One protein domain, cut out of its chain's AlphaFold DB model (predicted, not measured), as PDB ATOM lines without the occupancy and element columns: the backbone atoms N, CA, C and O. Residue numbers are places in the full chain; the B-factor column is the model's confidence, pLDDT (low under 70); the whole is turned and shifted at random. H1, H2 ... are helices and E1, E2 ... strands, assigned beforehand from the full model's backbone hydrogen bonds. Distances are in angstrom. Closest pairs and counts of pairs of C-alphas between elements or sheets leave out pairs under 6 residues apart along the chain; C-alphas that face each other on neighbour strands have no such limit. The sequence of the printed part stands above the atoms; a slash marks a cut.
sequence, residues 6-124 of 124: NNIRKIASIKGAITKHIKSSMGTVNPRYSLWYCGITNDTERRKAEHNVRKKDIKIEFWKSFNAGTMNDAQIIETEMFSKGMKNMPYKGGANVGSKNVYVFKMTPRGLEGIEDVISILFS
ATOM      1  N   ASN A   6     -54.832 -11.961 -29.360       70.19
ATOM      2  CA  ASN A   6     -53.975 -11.925 -30.553       70.19
ATOM      3  C   ASN A   6     -52.581 -11.331 -30.287       70.19
ATOM      4  O   ASN A   6     -51.596 -11.805 -30.856       70.19
ATOM      5  N   ASN A   7     -52.461 -10.356 -29.380       79.06
ATOM      6  CA  ASN A   7     -51.169  -9.731 -29.074       79.06
ATOM      7  C   ASN A   7     -50.263 -10.684 -28.287       79.06
ATOM      8  O   ASN A   7     -49.058 -10.724 -28.518       79.06
ATOM      9  N   ILE A   8     -50.845 -11.510 -27.412       84.12
ATOM     10  CA  ILE A   8     -50.101 -12.503 -26.625       84.12
ATOM     11  C   ILE A   8     -49.464 -13.547 -27.551       84.12
ATOM     12  O   ILE A   8     -48.274 -13.837 -27.427       84.12
ATOM     13  N   ARG A   9     -50.230 -14.064 -28.523       87.62
ATOM     14  CA  ARG A   9     -49.718 -15.015 -29.526       87.62
ATOM     15  C   ARG A   9     -48.600 -14.405 -30.368       87.62
ATOM     16  O   ARG A   9     -47.590 -15.063 -30.605       87.62
ATOM     17  N   LYS A  10     -48.745 -13.140 -30.773       90.00
ATOM     18  CA  LYS A  10     -47.710 -12.420 -31.526       90.00
ATOM     19  C   LYS A  10     -46.419 -12.261 -30.721       90.00
ATOM     20  O   LYS A  10     -45.350 -12.573 -31.236       90.00
ATOM     21  N   ILE A  11     -46.515 -11.831 -29.461       92.56
ATOM     22  CA  ILE A  11     -45.362 -11.723 -28.555       92.56
ATOM     23  C   ILE A  11     -44.668 -13.084 -28.432       92.56
ATOM     24  O   ILE A  11     -43.461 -13.176 -28.635       92.56
ATOM     25  N   ALA A  12     -45.419 -14.159 -28.172       93.56
ATOM     26  CA  ALA A  12     -44.868 -15.512 -28.097       93.56
ATOM     27  C   ALA A  12     -44.168 -15.941 -29.399       93.56
ATOM     28  O   ALA A  12     -43.060 -16.474 -29.354       93.56
ATOM     29  N   SER A  13     -44.775 -15.646 -30.552       95.19
ATOM     30  CA  SER A  13     -44.204 -15.934 -31.869       95.19
ATOM     31  C   SER A  13     -42.881 -15.198 -32.101       95.19
ATOM     32  O   SER A  13     -41.894 -15.830 -32.477       95.19
ATOM     33  N   ILE A  14     -42.813 -13.895 -31.800       96.31
ATOM     34  CA  ILE A  14     -41.577 -13.111 -31.945       96.31
ATOM     35  C   ILE A  14     -40.488 -13.638 -31.010       96.31
ATOM     36  O   ILE A  14     -39.351 -13.813 -31.441       96.31
ATOM     37  N   LYS A  15     -40.826 -13.968 -29.757       95.12
ATOM     38  CA  LYS A  15     -39.871 -14.579 -28.819       95.12
ATOM     39  C   LYS A  15     -39.314 -15.897 -29.358       95.12
ATOM     40  O   LYS A  15     -38.103 -16.098 -29.340       95.12
ATOM     41  N   GLY A  16     -40.180 -16.761 -29.888       96.06
ATOM     42  CA  GLY A  16     -39.769 -18.006 -30.537       96.06
ATOM     43  C   GLY A  16     -38.858 -17.763 -31.743       96.06
ATOM     44  O   GLY A  16     -37.842 -18.439 -31.892       96.06
ATOM     45  N   ALA A  17     -39.167 -16.757 -32.562       97.50
ATOM     46  CA  ALA A  17     -38.356 -16.379 -33.716       97.50
ATOM     47  C   ALA A  17     -36.975 -15.827 -33.318       97.50
ATOM     48  O   ALA A  17     -35.984 -16.173 -33.961       97.50
ATOM     49  N   ILE A  18     -36.891 -15.035 -32.244       97.00
ATOM     50  CA  ILE A  18     -35.624 -14.564 -31.663       97.00
ATOM     51  C   ILE A  18     -34.796 -15.755 -31.180       97.00
ATOM     52  O   ILE A  18     -33.649 -15.915 -31.589       97.00
ATOM     53  N   THR A  19     -35.377 -16.637 -30.363       95.62
ATOM     54  CA  THR A  19     -34.672 -17.826 -29.866       95.62
ATOM     55  C   THR A  19     -34.199 -18.721 -31.010       95.62
ATOM     56  O   THR A  19     -33.057 -19.175 -30.992       95.62
ATOM     57  N   LYS A  20     -35.032 -18.948 -32.034       97.12
ATOM     58  CA  LYS A  20     -34.651 -19.727 -33.220       97.12
ATOM     59  C   LYS A  20     -33.487 -19.079 -33.970       97.12
ATOM     60  O   LYS A  20     -32.548 -19.776 -34.340       97.12
ATOM     61  N   HIS A  21     -33.539 -17.761 -34.171       97.44
ATOM     62  CA  HIS A  21     -32.470 -16.998 -34.817       97.44
ATOM     63  C   HIS A  21     -31.140 -17.153 -34.079       97.44
ATOM     64  O   HIS A  21     -30.126 -17.454 -34.699       97.44
ATOM     65  N   ILE A  22     -31.161 -17.030 -32.754       94.88
ATOM     66  CA  ILE A  22     -29.973 -17.155 -31.904       94.88
ATOM     67  C   ILE A  22     -29.385 -18.564 -31.970       94.88
ATOM     68  O   ILE A  22     -28.197 -18.719 -32.241       94.88
ATOM     69  N   LYS A  23     -30.222 -19.590 -31.778       94.38
ATOM     70  CA  LYS A  23     -29.800 -20.996 -31.857       94.38
ATOM     71  C   LYS A  23     -29.174 -21.321 -33.208       94.38
ATOM     72  O   LYS A  23     -28.100 -21.906 -33.263       94.38
ATOM     73  N   SER A  24     -29.823 -20.887 -34.289       94.75
ATOM     74  CA  SER A  24     -29.326 -21.083 -35.652       94.75
ATOM     75  C   SER A  24     -28.018 -20.340 -35.907       94.75
ATOM     76  O   SER A  24     -27.154 -20.882 -36.581       94.75
ATOM     77  N   SER A  25     -27.869 -19.121 -35.382       93.62
ATOM     78  CA  SER A  25     -26.659 -18.311 -35.578       93.62
ATOM     79  C   SER A  25     -25.455 -18.869 -34.819       93.62
ATOM     80  O   SER A  25     -24.328 -18.701 -35.263       93.62
ATOM     81  N   MET A  26     -25.689 -19.532 -33.682       87.25
ATOM     82  CA  MET A  26     -24.637 -20.160 -32.874       87.25
ATOM     83  C   MET A  26     -24.440 -21.657 -33.164       87.25
ATOM     84  O   MET A  26     -23.590 -22.279 -32.538       87.25
ATOM     85  N   GLY A  27     -25.262 -22.272 -34.020       90.19
ATOM     86  CA  GLY A  27     -25.201 -23.716 -34.279       90.19
ATOM     87  C   GLY A  27     -25.460 -24.603 -33.049       90.19
ATOM     88  O   GLY A  27     -25.019 -25.745 -33.025       90.19
ATOM     89  N   THR A  28     -26.162 -24.109 -32.018       87.19
ATOM     90  CA  THR A  28     -26.385 -24.843 -30.756       87.19
ATOM     91  C   THR A  28     -27.824 -24.742 -30.255       87.19
ATOM     92  O   THR A  28     -28.510 -23.731 -30.423       87.19
ATOM     93  N   VAL A  29     -28.289 -25.795 -29.577       88.56
ATOM     94  CA  VAL A  29     -29.589 -25.814 -28.890       88.56
ATOM     95  C   VAL A  29     -29.577 -25.044 -27.566       88.56
ATOM     96  O   VAL A  29     -30.652 -24.608 -27.134       88.56
ATOM     97  N   ASN A  30     -28.387 -24.814 -26.990       88.50
ATOM     98  CA  ASN A  30     -28.140 -24.147 -25.707       88.50
ATOM     99  C   ASN A  30     -27.262 -22.893 -25.898       88.50
ATOM    100  O   ASN A  30     -26.074 -22.905 -25.577       88.50
ATOM    101  N   PRO A  31     -27.812 -21.803 -26.460       89.19
ATOM    102  CA  PRO A  31     -27.033 -20.612 -26.762       89.19
ATOM    103  C   PRO A  31     -26.689 -19.813 -25.500       89.19
ATOM    104  O   PRO A  31     -27.503 -19.676 -24.584       89.19
ATOM    105  N   ARG A  32     -25.501 -19.202 -25.491       89.56
ATOM    106  CA  ARG A  32     -25.059 -18.286 -24.429       89.56
ATOM    107  C   ARG A  32     -25.689 -16.908 -24.614       89.56
ATOM    108  O   ARG A  32     -25.132 -16.038 -25.279       89.56
ATOM    109  N   TYR A  33     -26.852 -16.697 -24.008       91.31
ATOM    110  CA  TYR A  33     -27.603 -15.441 -24.120       91.31
ATOM    111  C   TYR A  33     -26.850 -14.202 -23.604       91.31
ATOM    112  O   TYR A  33     -27.101 -13.111 -24.102       91.31
ATOM    113  N   SER A  34     -25.880 -14.353 -22.697       90.00
ATOM    114  CA  SER A  34     -25.040 -13.257 -22.178       90.00
ATOM    115  C   SER A  34     -24.172 -12.562 -23.232       90.00
ATOM    116  O   SER A  34     -23.765 -11.412 -23.042       90.00
ATOM    117  N   LEU A  35     -23.921 -13.230 -24.360       90.75
ATOM    118  CA  LEU A  35     -23.225 -12.665 -25.518       90.75
ATOM    119  C   LEU A  35     -24.167 -11.911 -26.462       90.75
ATOM    120  O   LEU A  35     -23.717 -11.309 -27.431       90.75
ATOM    121  N   TRP A  36     -25.473 -11.918 -26.200       94.12
ATOM    122  CA  TRP A  36     -26.472 -11.277 -27.046       94.12
ATOM    123  C   TRP A  36     -26.985  -9.986 -26.430       94.12
ATOM    124  O   TRP A  36     -27.082  -9.834 -25.211       94.12
ATOM    125  N   TYR A  37     -27.310  -9.043 -27.303       93.44
ATOM    126  CA  TYR A  37     -27.963  -7.796 -26.955       93.44
ATOM    127  C   TYR A  37     -29.379  -7.789 -27.518       93.44
ATOM    128  O   TYR A  37     -29.579  -8.172 -28.670       93.44
ATOM    129  N   CYS A  38     -30.338  -7.313 -26.727       93.94
ATOM    130  CA  CYS A  38     -31.697  -7.032 -27.174       93.94
ATOM    131  C   CYS A  38     -32.028  -5.567 -26.899       93.94
ATOM    132  O   CYS A  38     -31.743  -5.056 -25.817       93.94
ATOM    133  N   GLY A  39     -32.634  -4.899 -27.879       92.19
ATOM    134  CA  GLY A  39     -33.078  -3.521 -27.736       92.19
ATOM    135  C   GLY A  39     -34.340  -3.217 -28.531       92.19
ATOM    136  O   GLY A  39     -34.701  -3.958 -29.447       92.19
ATOM    137  N   ILE A  40     -34.978  -2.085 -28.232       93.00
ATOM    138  CA  ILE A  40     -36.080  -1.543 -29.041       93.00
ATOM    139  C   ILE A  40     -35.683  -0.275 -29.809       93.00
ATOM    140  O   ILE A  40     -34.827   0.508 -29.380       93.00
ATOM    141  N   THR A  41     -36.278  -0.083 -30.986       92.50
ATOM    142  CA  THR A  41     -36.040   1.087 -31.843       92.50
ATOM    143  C   THR A  41     -37.231   1.377 -32.755       92.50
ATOM    144  O   THR A  41     -38.027   0.492 -33.081       92.50
ATOM    145  N   ASN A  42     -37.357   2.629 -33.186       92.31
ATOM    146  CA  ASN A  42     -38.236   3.030 -34.286       92.31
ATOM    147  C   ASN A  42     -37.536   2.914 -35.650       92.31
ATOM    148  O   ASN A  42     -38.206   2.714 -36.657       92.31
ATOM    149  N   ASP A  43     -36.204   2.980 -35.661       91.81
ATOM    150  CA  ASP A  43     -35.354   2.945 -36.851       91.81
ATOM    151  C   ASP A  43     -34.232   1.915 -36.652       91.81
ATOM    152  O   ASP A  43     -33.365   2.067 -35.781       91.81
ATOM    153  N   THR A  44     -34.302   0.811 -37.394       92.44
ATOM    154  CA  THR A  44     -33.385  -0.326 -37.250       92.44
ATOM    155  C   THR A  44     -32.031  -0.056 -37.881       92.44
ATOM    156  O   THR A  44     -31.017  -0.403 -37.277       92.44
ATOM    157  N   GLU A  45     -31.997   0.601 -39.039       92.38
ATOM    158  CA  GLU A  45     -30.757   0.866 -39.771       92.38
ATOM    159  C   GLU A  45     -29.914   1.912 -39.052       92.38
ATOM    160  O   GLU A  45     -28.734   1.684 -38.778       92.38
ATOM    161  N   ARG A  46     -30.543   3.009 -38.615       93.12
ATOM    162  CA  ARG A  46     -29.864   4.027 -37.810       93.12
ATOM    163  C   ARG A  46     -29.297   3.428 -36.529       93.12
ATOM    164  O   ARG A  46     -28.152   3.696 -36.178       93.12
ATOM    165  N   ARG A  47     -30.065   2.579 -35.832       91.50
ATOM    166  CA  ARG A  47     -29.607   1.964 -34.577       91.50
ATOM    167  C   ARG A  47     -28.481   0.952 -34.802       91.50
ATOM    168  O   ARG A  47     -27.567   0.881 -33.979       91.50
ATOM    169  N   LYS A  48     -28.512   0.203 -35.905       91.88
ATOM    170  CA  LYS A  48     -27.416  -0.686 -36.313       91.88
ATOM    171  C   LYS A  48     -26.132   0.108 -36.563       91.88
ATOM    172  O   LYS A  48     -25.080  -0.255 -36.038       91.88
ATOM    173  N   ALA A  49     -26.226   1.223 -37.291       90.38
ATOM    174  CA  ALA A  49     -25.098   2.121 -37.534       90.38
ATOM    175  C   ALA A  49     -24.546   2.726 -36.228       90.38
ATOM    176  O   ALA A  49     -23.337   2.699 -36.001       90.38
ATOM    177  N   GLU A  50     -25.416   3.194 -35.325       88.94
ATOM    178  CA  GLU A  50     -25.009   3.735 -34.021       88.94
ATOM    179  C   GLU A  50     -24.197   2.734 -33.198       88.94
ATOM    180  O   GLU A  50     -23.158   3.102 -32.649       88.94
ATOM    181  N   HIS A  51     -24.644   1.478 -33.099       88.00
ATOM    182  CA  HIS A  51     -23.898   0.473 -32.340       88.00
ATOM    183  C   HIS A  51     -22.562   0.131 -33.015       88.00
ATOM    184  O   HIS A  51     -21.572  -0.036 -32.308       88.00
ATOM    185  N   ASN A  52     -22.506   0.082 -34.353       84.31
ATOM    186  CA  ASN A  52     -21.264  -0.182 -35.092       84.31
ATOM    187  C   ASN A  52     -20.201   0.907 -34.872       84.31
ATOM    188  O   ASN A  52     -19.010   0.598 -34.815       84.31
ATOM    189  N   VAL A  53     -20.625   2.169 -34.747       82.19
ATOM    190  CA  VAL A  53     -19.729   3.321 -34.551       82.19
ATOM    191  C   VAL A  53     -19.360   3.513 -33.080       82.19
ATOM    192  O   VAL A  53     -18.196   3.746 -32.755       82.19
ATOM    193  N   ARG A  54     -20.340   3.436 -32.170       79.19
ATOM    194  CA  ARG A  54     -20.135   3.758 -30.746       79.19
ATOM    195  C   ARG A  54     -19.425   2.654 -29.975       79.19
ATOM    196  O   ARG A  54     -18.804   2.947 -28.958       79.19
ATOM    197  N   LYS A  55     -19.508   1.398 -30.422       74.06
ATOM    198  CA  LYS A  55     -18.853   0.271 -29.755       74.06
ATOM    199  C   LYS A  55     -17.608  -0.160 -30.524       74.06
ATOM    200  O   LYS A  55     -17.607  -1.187 -31.195       74.06
ATOM    201  N   LYS A  56     -16.548   0.648 -30.426       73.81
ATOM    202  CA  LYS A  56     -15.282   0.415 -31.142       73.81
ATOM    203  C   LYS A  56     -14.658  -0.948 -30.833       73.81
ATOM    204  O   LYS A  56     -14.085  -1.541 -31.735       73.81
ATOM    205  N   ASP A  57     -14.873  -1.475 -29.632       81.75
ATOM    206  CA  ASP A  57     -14.296  -2.755 -29.196       81.75
ATOM    207  C   ASP A  57     -15.224  -3.954 -29.417       81.75
ATOM    208  O   ASP A  57     -14.860  -5.087 -29.118       81.75
ATOM    209  N   ILE A  58     -16.438  -3.738 -29.937       85.12
ATOM    210  CA  ILE A  58     -17.418  -4.802 -30.183       85.12
ATOM    211  C   ILE A  58     -17.764  -4.837 -31.671       85.12
ATOM    212  O   ILE A  58     -18.048  -3.821 -32.307       85.12
ATOM    213  N   LYS A  59     -17.745  -6.038 -32.236       87.12
ATOM    214  CA  LYS A  59     -18.349  -6.366 -33.518       87.12
ATOM    215  C   LYS A  59     -19.787  -6.818 -33.294       87.12
ATOM    216  O   LYS A  59     -20.093  -7.543 -32.346       87.12
ATOM    217  N   ILE A  60     -20.669  -6.355 -34.169       89.69
ATOM    218  CA  ILE A  60     -22.083  -6.714 -34.182       89.69
ATOM    219  C   ILE A  60     -22.280  -7.794 -35.226       89.69
ATOM    220  O   ILE A  60     -22.092  -7.547 -36.416       89.69
ATOM    221  N   GLU A  61     -22.718  -8.964 -34.785       91.44
ATOM    222  CA  GLU A  61     -22.979 -10.093 -35.670       91.44
ATOM    223  C   GLU A  61     -24.434 -10.542 -35.575       91.44
ATOM    224  O   GLU A  61     -25.128 -10.303 -34.581       91.44
ATOM    225  N   PHE A  62     -24.915 -11.179 -36.645       94.81
ATOM    226  CA  PHE A  62     -26.258 -11.763 -36.717       94.81
ATOM    227  C   PHE A  62     -27.382 -10.788 -36.350       94.81
ATOM    228  O   PHE A  62     -28.367 -11.168 -35.712       94.81
ATOM    229  N   TRP A  63     -27.241  -9.521 -36.747       95.69
ATOM    230  CA  TRP A  63     -28.269  -8.511 -36.521       95.69
ATOM    231  C   TRP A  63     -29.602  -8.943 -37.136       95.69
ATOM    232  O   TRP A  63     -29.671  -9.264 -38.325       95.69
ATOM    233  N   LYS A  64     -30.678  -8.884 -36.350       97.31
ATOM    234  CA  LYS A  64     -32.038  -9.106 -36.843       97.31
ATOM    235  C   LYS A  64     -33.049  -8.268 -36.080       97.31
ATOM    236  O   LYS A  64     -32.920  -8.086 -34.874       97.31
ATOM    237  N   SER A  65     -34.078  -7.802 -36.781       96.75
ATOM    238  CA  SER A  65     -35.173  -7.019 -36.212       96.75
ATOM    239  C   SER A  65     -36.538  -7.658 -36.449       96.75
ATOM    240  O   SER A  65     -36.769  -8.313 -37.464       96.75
ATOM    241  N   PHE A  66     -37.460  -7.420 -35.519       96.12
ATOM    242  CA  PHE A  66     -38.813  -7.960 -35.494       96.12
ATOM    243  C   PHE A  66     -39.804  -6.853 -35.132       96.12
ATOM    244  O   PHE A  66     -39.637  -6.158 -34.132       96.12
ATOM    245  N   ASN A  67     -40.866  -6.705 -35.920       94.88
ATOM    246  CA  ASN A  67     -41.888  -5.692 -35.677       94.88
ATOM    247  C   ASN A  67     -42.939  -6.203 -34.670       94.88
ATOM    248  O   ASN A  67     -43.835  -6.984 -35.007       94.88
ATOM    249  N   ALA A  68     -42.860  -5.723 -33.429       91.69
ATOM    250  CA  ALA A  68     -43.805  -6.038 -32.358       91.69
ATOM    251  C   ALA A  68     -45.172  -5.364 -32.557       91.69
ATOM    252  O   ALA A  68     -46.187  -5.846 -32.063       91.69
ATOM    253  N   GLY A  69     -45.254  -4.329 -33.392       90.62
ATOM    254  CA  GLY A  69     -46.475  -3.583 -33.705       90.62
ATOM    255  C   GLY A  69     -46.683  -2.383 -32.789       90.62
ATOM    256  O   GLY A  69     -47.006  -1.309 -33.287       90.62
ATOM    257  N   THR A  70     -46.420  -2.533 -31.489       90.94
ATOM    258  CA  THR A  70     -46.497  -1.447 -30.501       90.94
ATOM    259  C   THR A  70     -45.220  -1.360 -29.667       90.94
ATOM    260  O   THR A  70     -44.507  -2.352 -29.509       90.94
ATOM    261  N   MET A  71     -44.940  -0.179 -29.106       90.25
ATOM    262  CA  MET A  71     -43.822   0.015 -28.171       90.25
ATOM    263  C   MET A  71     -43.971  -0.862 -26.923       90.25
ATOM    264  O   MET A  71     -43.006  -1.475 -26.482       90.25
ATOM    265  N   ASN A  72     -45.188  -0.975 -26.385       90.12
ATOM    266  CA  ASN A  72     -45.450  -1.783 -25.197       90.12
ATOM    267  C   ASN A  72     -45.157  -3.274 -25.442       90.12
ATOM    268  O   ASN A  72     -44.522  -3.921 -24.616       90.12
ATOM    269  N   ASP A  73     -45.567  -3.817 -26.592       92.00
ATOM    270  CA  ASP A  73     -45.257  -5.207 -26.945       92.00
ATOM    271  C   ASP A  73     -43.749  -5.406 -27.160       92.00
ATOM    272  O   ASP A  73     -43.195  -6.418 -26.732       92.00
ATOM    273  N   ALA A  74     -43.068  -4.424 -27.765       92.19
ATOM    274  CA  ALA A  74     -41.618  -4.452 -27.934       92.19
ATOM    275  C   ALA A  74     -40.885  -4.461 -26.580       92.19
ATOM    276  O   ALA A  74     -39.972  -5.261 -26.386       92.19
ATOM    277  N   GLN A  75     -41.325  -3.635 -25.629       90.62
ATOM    278  CA  GLN A  75     -40.748  -3.552 -24.287       90.62
ATOM    279  C   GLN A  75     -40.982  -4.833 -23.473       90.62
ATOM    280  O   GLN A  75     -40.091  -5.272 -22.747       90.62
ATOM    281  N   ILE A  76     -42.147  -5.479 -23.619       91.19
ATOM    282  CA  ILE A  76     -42.402  -6.799 -23.015       91.19
ATOM    283  C   ILE A  76     -41.395  -7.824 -23.543       91.19
ATOM    284  O   ILE A  76     -40.785  -8.544 -22.757       91.19
ATOM    285  N   ILE A  77     -41.192  -7.875 -24.862       93.06
ATOM    286  CA  ILE A  77     -40.239  -8.806 -25.476       93.06
ATOM    287  C   ILE A  77     -38.810  -8.511 -25.000       93.06
ATOM    288  O   ILE A  77     -38.106  -9.440 -24.617       93.06
ATOM    289  N   GLU A  78     -38.388  -7.245 -24.987       92.38
ATOM    290  CA  GLU A  78     -37.064  -6.826 -24.506       92.38
ATOM    291  C   GLU A  78     -36.833  -7.226 -23.042       92.38
ATOM    292  O   GLU A  78     -35.804  -7.821 -22.724       92.38
ATOM    293  N   THR A  79     -37.817  -6.978 -22.170       90.62
ATOM    294  CA  THR A  79     -37.768  -7.353 -20.746       90.62
ATOM    295  C   THR A  79     -37.618  -8.862 -20.581       90.62
ATOM    296  O   THR A  79     -36.778  -9.328 -19.817       90.62
ATOM    297  N   GLU A  80     -38.387  -9.648 -21.334       91.56
ATOM    298  CA  GLU A  80     -38.298 -11.106 -21.265       91.56
ATOM    299  C   GLU A  80     -36.962 -11.649 -21.794       91.56
ATOM    300  O   GLU A  80     -36.426 -12.616 -21.250       91.56
ATOM    301  N   MET A  81     -36.404 -11.049 -22.849       92.38
ATOM    302  CA  MET A  81     -35.086 -11.432 -23.366       92.38
ATOM    303  C   MET A  81     -33.966 -11.063 -22.390       92.38
ATOM    304  O   MET A  81     -33.024 -11.838 -22.222       92.38
ATOM    305  N   PHE A  82     -34.098  -9.938 -21.688       90.56
ATOM    306  CA  PHE A  82     -33.209  -9.582 -20.587       90.56
ATOM    307  C   PHE A  82     -33.274 -10.616 -19.454       90.56
ATOM    308  O   PHE A  82     -32.235 -11.097 -19.011       90.56
ATOM    309  N   SER A  83     -34.471 -11.070 -19.060       88.88
ATOM    310  CA  SER A  83     -34.628 -12.152 -18.074       88.88
ATOM    311  C   SER A  83     -34.009 -13.487 -18.513       88.88
ATOM    312  O   SER A  83     -33.716 -14.326 -17.668       88.88
ATOM    313  N   LYS A  84     -33.774 -13.700 -19.818       88.50
ATOM    314  CA  LYS A  84     -33.024 -14.857 -20.349       88.50
ATOM    315  C   LYS A  84     -31.500 -14.691 -20.284       88.50
ATOM    316  O   LYS A  84     -30.783 -15.595 -20.703       88.50
ATOM    317  N   GLY A  85     -31.009 -13.558 -19.787       90.31
ATOM    318  CA  GLY A  85     -29.588 -13.258 -19.641       90.31
ATOM    319  C   GLY A  85     -28.991 -12.433 -20.779       90.31
ATOM    320  O   GLY A  85     -27.778 -12.250 -20.795       90.31
ATOM    321  N   MET A  86     -29.795 -11.928 -21.726       91.62
ATOM    322  CA  MET A  86     -29.286 -10.977 -22.721       91.62
ATOM    323  C   MET A  86     -28.939  -9.645 -22.074       91.62
ATOM    324  O   MET A  86     -29.609  -9.203 -21.142       91.62
ATOM    325  N   LYS A  87     -27.946  -8.946 -22.623       86.88
ATOM    326  CA  LYS A  87     -27.693  -7.563 -22.227       86.88
ATOM    327  C   LYS A  87     -28.797  -6.670 -22.793       86.88
ATOM    328  O   LYS A  87     -29.118  -6.735 -23.979       86.88
ATOM    329  N   ASN A  88     -29.322  -5.793 -21.954       77.12
ATOM    330  CA  ASN A  88     -30.026  -4.588 -22.371       77.12
ATOM    331  C   ASN A  88     -29.184  -3.374 -21.941       77.12
ATOM    332  O   ASN A  88     -28.176  -3.520 -21.246       77.12
ATOM    333  N   MET A  89     -29.542  -2.171 -22.389       60.06
ATOM    334  CA  MET A  89     -29.046  -0.967 -21.716       60.06
ATOM    335  C   MET A  89     -30.145  -0.430 -20.803       60.06
ATOM    336  O   MET A  89     -31.294  -0.377 -21.247       60.06
ATOM    337  N   PRO A  90     -29.820  -0.005 -19.565       54.53
ATOM    338  CA  PRO A  90     -30.777   0.694 -18.724       54.53
ATOM    339  C   PRO A  90     -31.302   1.910 -19.488       54.53
ATOM    340  O   PRO A  90     -30.543   2.651 -20.119       54.53
ATOM    341  N   TYR A  91     -32.622   2.044 -19.483       48.50
ATOM    342  CA  TYR A  91     -33.391   2.947 -20.327       48.50
ATOM    343  C   TYR A  91     -32.904   4.403 -20.180       48.50
ATOM    344  O   TYR A  91     -33.278   5.104 -19.245       48.50
ATOM    345  N   LYS A  92     -32.063   4.878 -21.107       46.09
ATOM    346  CA  LYS A  92     -31.705   6.299 -21.254       46.09
ATOM    347  C   LYS A  92     -32.267   6.823 -22.576       46.09
ATOM    348  O   LYS A  92     -31.580   6.858 -23.590       46.09
ATOM    349  N   GLY A  93     -33.557   7.163 -22.566       47.38
ATOM    350  CA  GLY A  93     -34.179   8.148 -23.469       47.38
ATOM    351  C   GLY A  93     -34.252   7.857 -24.977       47.38
ATOM    352  O   GLY A  93     -34.656   8.737 -25.725       47.38
ATOM    353  N   GLY A  94     -33.874   6.666 -25.455       56.69
ATOM    354  CA  GLY A  94     -33.779   6.385 -26.898       56.69
ATOM    355  C   GLY A  94     -35.018   5.769 -27.558       56.69
ATOM    356  O   GLY A  94     -35.023   5.611 -28.781       56.69
ATOM    357  N   ALA A  95     -36.022   5.373 -26.775       65.38
ATOM    358  CA  ALA A  95     -37.242   4.743 -27.264       65.38
ATOM    359  C   ALA A  95     -38.443   5.680 -27.081       65.38
ATOM    360  O   ALA A  95     -38.646   6.270 -26.021       65.38
ATOM    361  N   ASN A  96     -39.214   5.825 -28.152       78.00
ATOM    362  CA  ASN A  96     -40.420   6.645 -28.247       78.00
ATOM    363  C   ASN A  96     -41.620   5.771 -28.644       78.00
ATOM    364  O   ASN A  96     -41.457   4.590 -28.943       78.00
ATOM    365  N   VAL A  97     -42.821   6.349 -28.727       75.56
ATOM    366  CA  VAL A  97     -44.051   5.617 -29.100       75.56
ATOM    367  C   VAL A  97     -43.950   4.864 -30.436       75.56
ATOM    368  O   VAL A  97     -44.615   3.847 -30.625       75.56
ATOM    369  N   GLY A  98     -43.084   5.314 -31.349       82.25
ATOM    370  CA  GLY A  98     -42.800   4.649 -32.621       82.25
ATOM    371  C   GLY A  98     -41.831   3.466 -32.518       82.25
ATOM    372  O   GLY A  98     -41.605   2.778 -33.512       82.25
ATOM    373  N   SER A  99     -41.256   3.202 -31.342       85.56
ATOM    374  CA  SER A  99     -40.241   2.167 -31.103       85.56
ATOM    375  C   SER A  99     -40.850   0.773 -30.995       85.56
ATOM    376  O   SER A  99     -40.801   0.115 -29.962       85.56
ATOM    377  N   LYS A 100     -41.463   0.338 -32.096       93.38
ATOM    378  CA  LYS A 100     -42.184  -0.931 -32.236       93.38
ATOM    379  C   LYS A 100     -41.316  -2.087 -32.729       93.38
ATOM    380  O   LYS A 100     -41.822  -3.201 -32.845       93.38
ATOM    381  N   ASN A 101     -40.052  -1.840 -33.068       94.38
ATOM    382  CA  ASN A 101     -39.148  -2.881 -33.543       94.38
ATOM    383  C   ASN A 101     -38.243  -3.346 -32.407       94.38
ATOM    384  O   ASN A 101     -37.562  -2.536 -31.784       94.38
ATOM    385  N   VAL A 102     -38.209  -4.656 -32.183       94.44
ATOM    386  CA  VAL A 102     -37.237  -5.328 -31.319       94.44
ATOM    387  C   VAL A 102     -36.084  -5.780 -32.197       94.44
ATOM    388  O   VAL A 102     -36.322  -6.426 -33.216       94.44
ATOM    389  N   TYR A 103     -34.851  -5.467 -31.830       95.00
ATOM    390  CA  TYR A 103     -33.665  -5.941 -32.531       95.00
ATOM    391  C   TYR A 103     -32.759  -6.731 -31.597       95.00
ATOM    392  O   TYR A 103     -32.692  -6.466 -30.396       95.00
ATOM    393  N   VAL A 104     -32.055  -7.697 -32.178       96.25
ATOM    394  CA  VAL A 104     -31.075  -8.531 -31.489       96.25
ATOM    395  C   VAL A 104     -29.799  -8.646 -32.304       96.25
ATOM    396  O   VAL A 104     -29.842  -8.624 -33.535       96.25
ATOM    397  N   PHE A 105     -28.670  -8.782 -31.616       95.19
ATOM    398  CA  PHE A 105     -27.380  -9.085 -32.230       95.19
ATOM    399  C   PHE A 105     -26.437  -9.767 -31.236       95.19
ATOM    400  O   PHE A 105     -26.574  -9.585 -30.023       95.19
ATOM    401  N   LYS A 106     -25.468 -10.525 -31.751       93.31
ATOM    402  CA  LYS A 106     -24.360 -11.079 -30.969       93.31
ATOM    403  C   LYS A 106     -23.273 -10.013 -30.823       93.31
ATOM    404  O   LYS A 106     -22.883  -9.381 -31.806       93.31
ATOM    405  N   MET A 107     -22.823  -9.794 -29.595       89.88
ATOM    406  CA  MET A 107     -21.669  -8.965 -29.267       89.88
ATOM    407  C   MET A 107     -20.430  -9.851 -29.250       89.88
ATOM    408  O   MET A 107     -20.303 -10.691 -28.363       89.88
ATOM    409  N   THR A 108     -19.514  -9.609 -30.176       85.62
ATOM    410  CA  THR A 108     -18.211 -10.278 -30.201       85.62
ATOM    411  C   THR A 108     -17.119  -9.228 -30.042       85.62
ATOM    412  O   THR A 108     -17.042  -8.329 -30.882       85.62
ATOM    413  N   PRO A 109     -16.322  -9.230 -28.958       82.00
ATOM    414  CA  PRO A 109     -15.099  -8.444 -28.875       82.00
ATOM    415  C   PRO A 109     -14.271  -8.493 -30.163       82.00
ATOM    416  O   PRO A 109     -13.969  -9.560 -30.702       82.00
ATOM    417  N   ARG A 110     -13.906  -7.314 -30.673       75.50
ATOM    418  CA  ARG A 110     -13.041  -7.211 -31.853       75.50
ATOM    419  C   ARG A 110     -11.667  -7.791 -31.526       75.50
ATOM    420  O   ARG A 110     -11.137  -7.547 -30.448       75.50
ATOM    421  N   GLY A 111     -11.101  -8.555 -32.458       67.44
ATOM    422  CA  GLY A 111      -9.805  -9.222 -32.282       67.44
ATOM    423  C   GLY A 111      -9.857 -10.588 -31.584       67.44
ATOM    424  O   GLY A 111      -8.824 -11.238 -31.500       67.44
ATOM    425  N   LEU A 112     -11.033 -11.053 -31.137       64.62
ATOM    426  CA  LEU A 112     -11.246 -12.408 -30.588       64.62
ATOM    427  C   LEU A 112     -12.180 -13.261 -31.460       64.62
ATOM    428  O   LEU A 112     -12.817 -14.207 -30.991       64.62
ATOM    429  N   GLU A 113     -12.271 -12.921 -32.742       62.19
ATOM    430  CA  GLU A 113     -13.089 -13.641 -33.712       62.19
ATOM    431  C   GLU A 113     -12.651 -15.116 -33.760       62.19
ATOM    432  O   GLU A 113     -11.485 -15.421 -33.989       62.19
ATOM    433  N   GLY A 114     -13.572 -16.040 -33.472       58.66
ATOM    434  CA  GLY A 114     -13.300 -17.485 -33.454       58.66
ATOM    435  C   GLY A 114     -12.692 -18.050 -32.160       58.66
ATOM    436  O   GLY A 114     -12.685 -19.266 -31.993       58.66
ATOM    437  N   ILE A 115     -12.243 -17.219 -31.209       59.94
ATOM    438  CA  ILE A 115     -11.678 -17.693 -29.923       59.94
ATOM    439  C   ILE A 115     -12.778 -17.932 -28.872       59.94
ATOM    440  O   ILE A 115     -12.644 -18.787 -27.995       59.94
ATOM    441  N   GLU A 116     -13.901 -17.216 -28.971       57.50
ATOM    442  CA  GLU A 116     -15.025 -17.317 -28.023       57.50
ATOM    443  C   GLU A 116     -15.633 -18.726 -27.945       57.50
ATOM    444  O   GLU A 116     -16.033 -19.168 -26.863       57.50
ATOM    445  N   ASP A 117     -15.661 -19.445 -29.070       54.50
ATOM    446  CA  ASP A 117     -16.163 -20.820 -29.135       54.50
ATOM    447  C   ASP A 117     -15.180 -21.807 -28.476       54.50
ATOM    448  O   ASP A 117     -15.603 -22.772 -27.839       54.50
ATOM    449  N   VAL A 118     -13.873 -21.520 -28.512       51.88
ATOM    450  CA  VAL A 118     -12.822 -22.347 -27.890       51.88
ATOM    451  C   VAL A 118     -12.825 -22.202 -26.366       51.88
ATOM    452  O   VAL A 118     -12.801 -23.201 -25.648       51.88
ATOM    453  N   ILE A 119     -12.944 -20.973 -25.850       51.91
ATOM    454  CA  ILE A 119     -13.105 -20.729 -24.403       51.91
ATOM    455  C   ILE A 119     -14.434 -21.325 -23.913       51.91
ATOM    456  O   ILE A 119     -14.537 -21.794 -22.781       51.91
ATOM    457  N   SER A 120     -15.465 -21.367 -24.763       47.97
ATOM    458  CA  SER A 120     -16.723 -22.026 -24.423       47.97
ATOM    459  C   SER A 120     -16.568 -23.533 -24.216       47.97
ATOM    460  O   SER A 120     -17.153 -24.059 -23.275       47.97
ATOM    461  N   ILE A 121     -15.790 -24.213 -25.059       48.28
ATOM    462  CA  ILE A 121     -15.535 -25.661 -24.964       48.28
ATOM    463  C   ILE A 121     -14.657 -26.006 -23.752       48.28
ATOM    464  O   ILE A 121     -14.861 -27.044 -23.138       48.28
ATOM    465  N   LEU A 122     -13.709 -25.142 -23.385       41.16
ATOM    466  CA  LEU A 122     -12.762 -25.410 -22.293       41.16
ATOM    467  C   LEU A 122     -13.322 -25.161 -20.880       41.16
ATOM    468  O   LEU A 122     -12.736 -25.635 -19.913       41.16
ATOM    469  N   PHE A 123     -14.432 -24.426 -20.746       45.94
ATOM    470  CA  PHE A 123     -15.034 -24.067 -19.450       45.94
ATOM    471  C   PHE A 123     -16.523 -24.446 -19.331       45.94
ATOM    472  O   PHE A 123     -17.257 -23.820 -18.563       45.94
ATOM    473  N   SER A 124     -16.983 -25.427 -20.113       42.09
ATOM    474  CA  SER A 124     -18.301 -26.070 -19.956       42.09
ATOM    475  C   SER A 124     -18.112 -27.528 -19.568       42.09
ATOM    476  O   SER A 124     -18.974 -28.031 -18.819       42.09
TER     477      SER A 124
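This is residues 6 to 124 of the 124 residues of an uncharacterized protein of Bacteroidales bacterium (UniProt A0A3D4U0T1). A twisted sheet of three strands makes the core of three layers, with H1 and H3 over one face and the shorter H2 over the other. H4, near the chain's last residue, lies off this body. The printed part has 119 residues with four named helices and three named strands, in the order H1 E1 H2 E2 H3 E3 H4; the sheet runs E1 E3 E2, all antiparallel, and the class is mixed. The whole is compact, with a radius of gyration of the C-alphas of 14.5 A and spans of 43 by 31 by 21 A.

H1, residues 6 to 26, is on the sheet of E1, residues 36 to 41, E3, residues 101 to 109, and E2, residues 58 to 67, at a height over the sheet of 9.7 A. Its closest C-alphas to E2 are Ser 25 and Phe 62, 6.7 A. E3 is the inner strand: N 39 and O 103 are 3.0 A apart towards E1, N 104 and O 64 2.9 A towards E2, within hydrogen-bond range. H2, residues 44 to 54, is on the opposite face, height 7.4 A; its closest C-alphas to E2 are Asn 52 and Ile 60, 6.6 A. E1, H2 and E2 form a split strand-helix-strand unit, two strands running the same way with E3 between them, its crossover right-handed. E2 bends by 62 degrees at residue 62. H3, residues 71 to 83, on the same face as H1, touches residues 7 to 15 of H1 alone, at a steep tilt of 45 degrees, the same way; the closest C-alphas are Ile 11 and Ile 77, 6.7 A. H4, residues 116 to 122, is not on the sheet and is apart from H1, H2 and H3. In H1, H2, H3 and H4 every O i to N i+4 pair is within hydrogen-bond range.

H1 begins at C-alpha 6 (-53.975, -11.925, -30.553) and is 30.6 A long; E2 and E3 are 25.1 A each. H4 ends at C-alpha 122 (-12.762, -25.410, -22.293).

The farthest C-alphas, Val 97 and Leu 122, are 44.6 A apart. The printed part has no cut; the link from H3 to E3, residues 84 to 100, is long. Mean pLDDT of the printed part is 83.6, under 70 at residues 89 to 95 and 111 to 124.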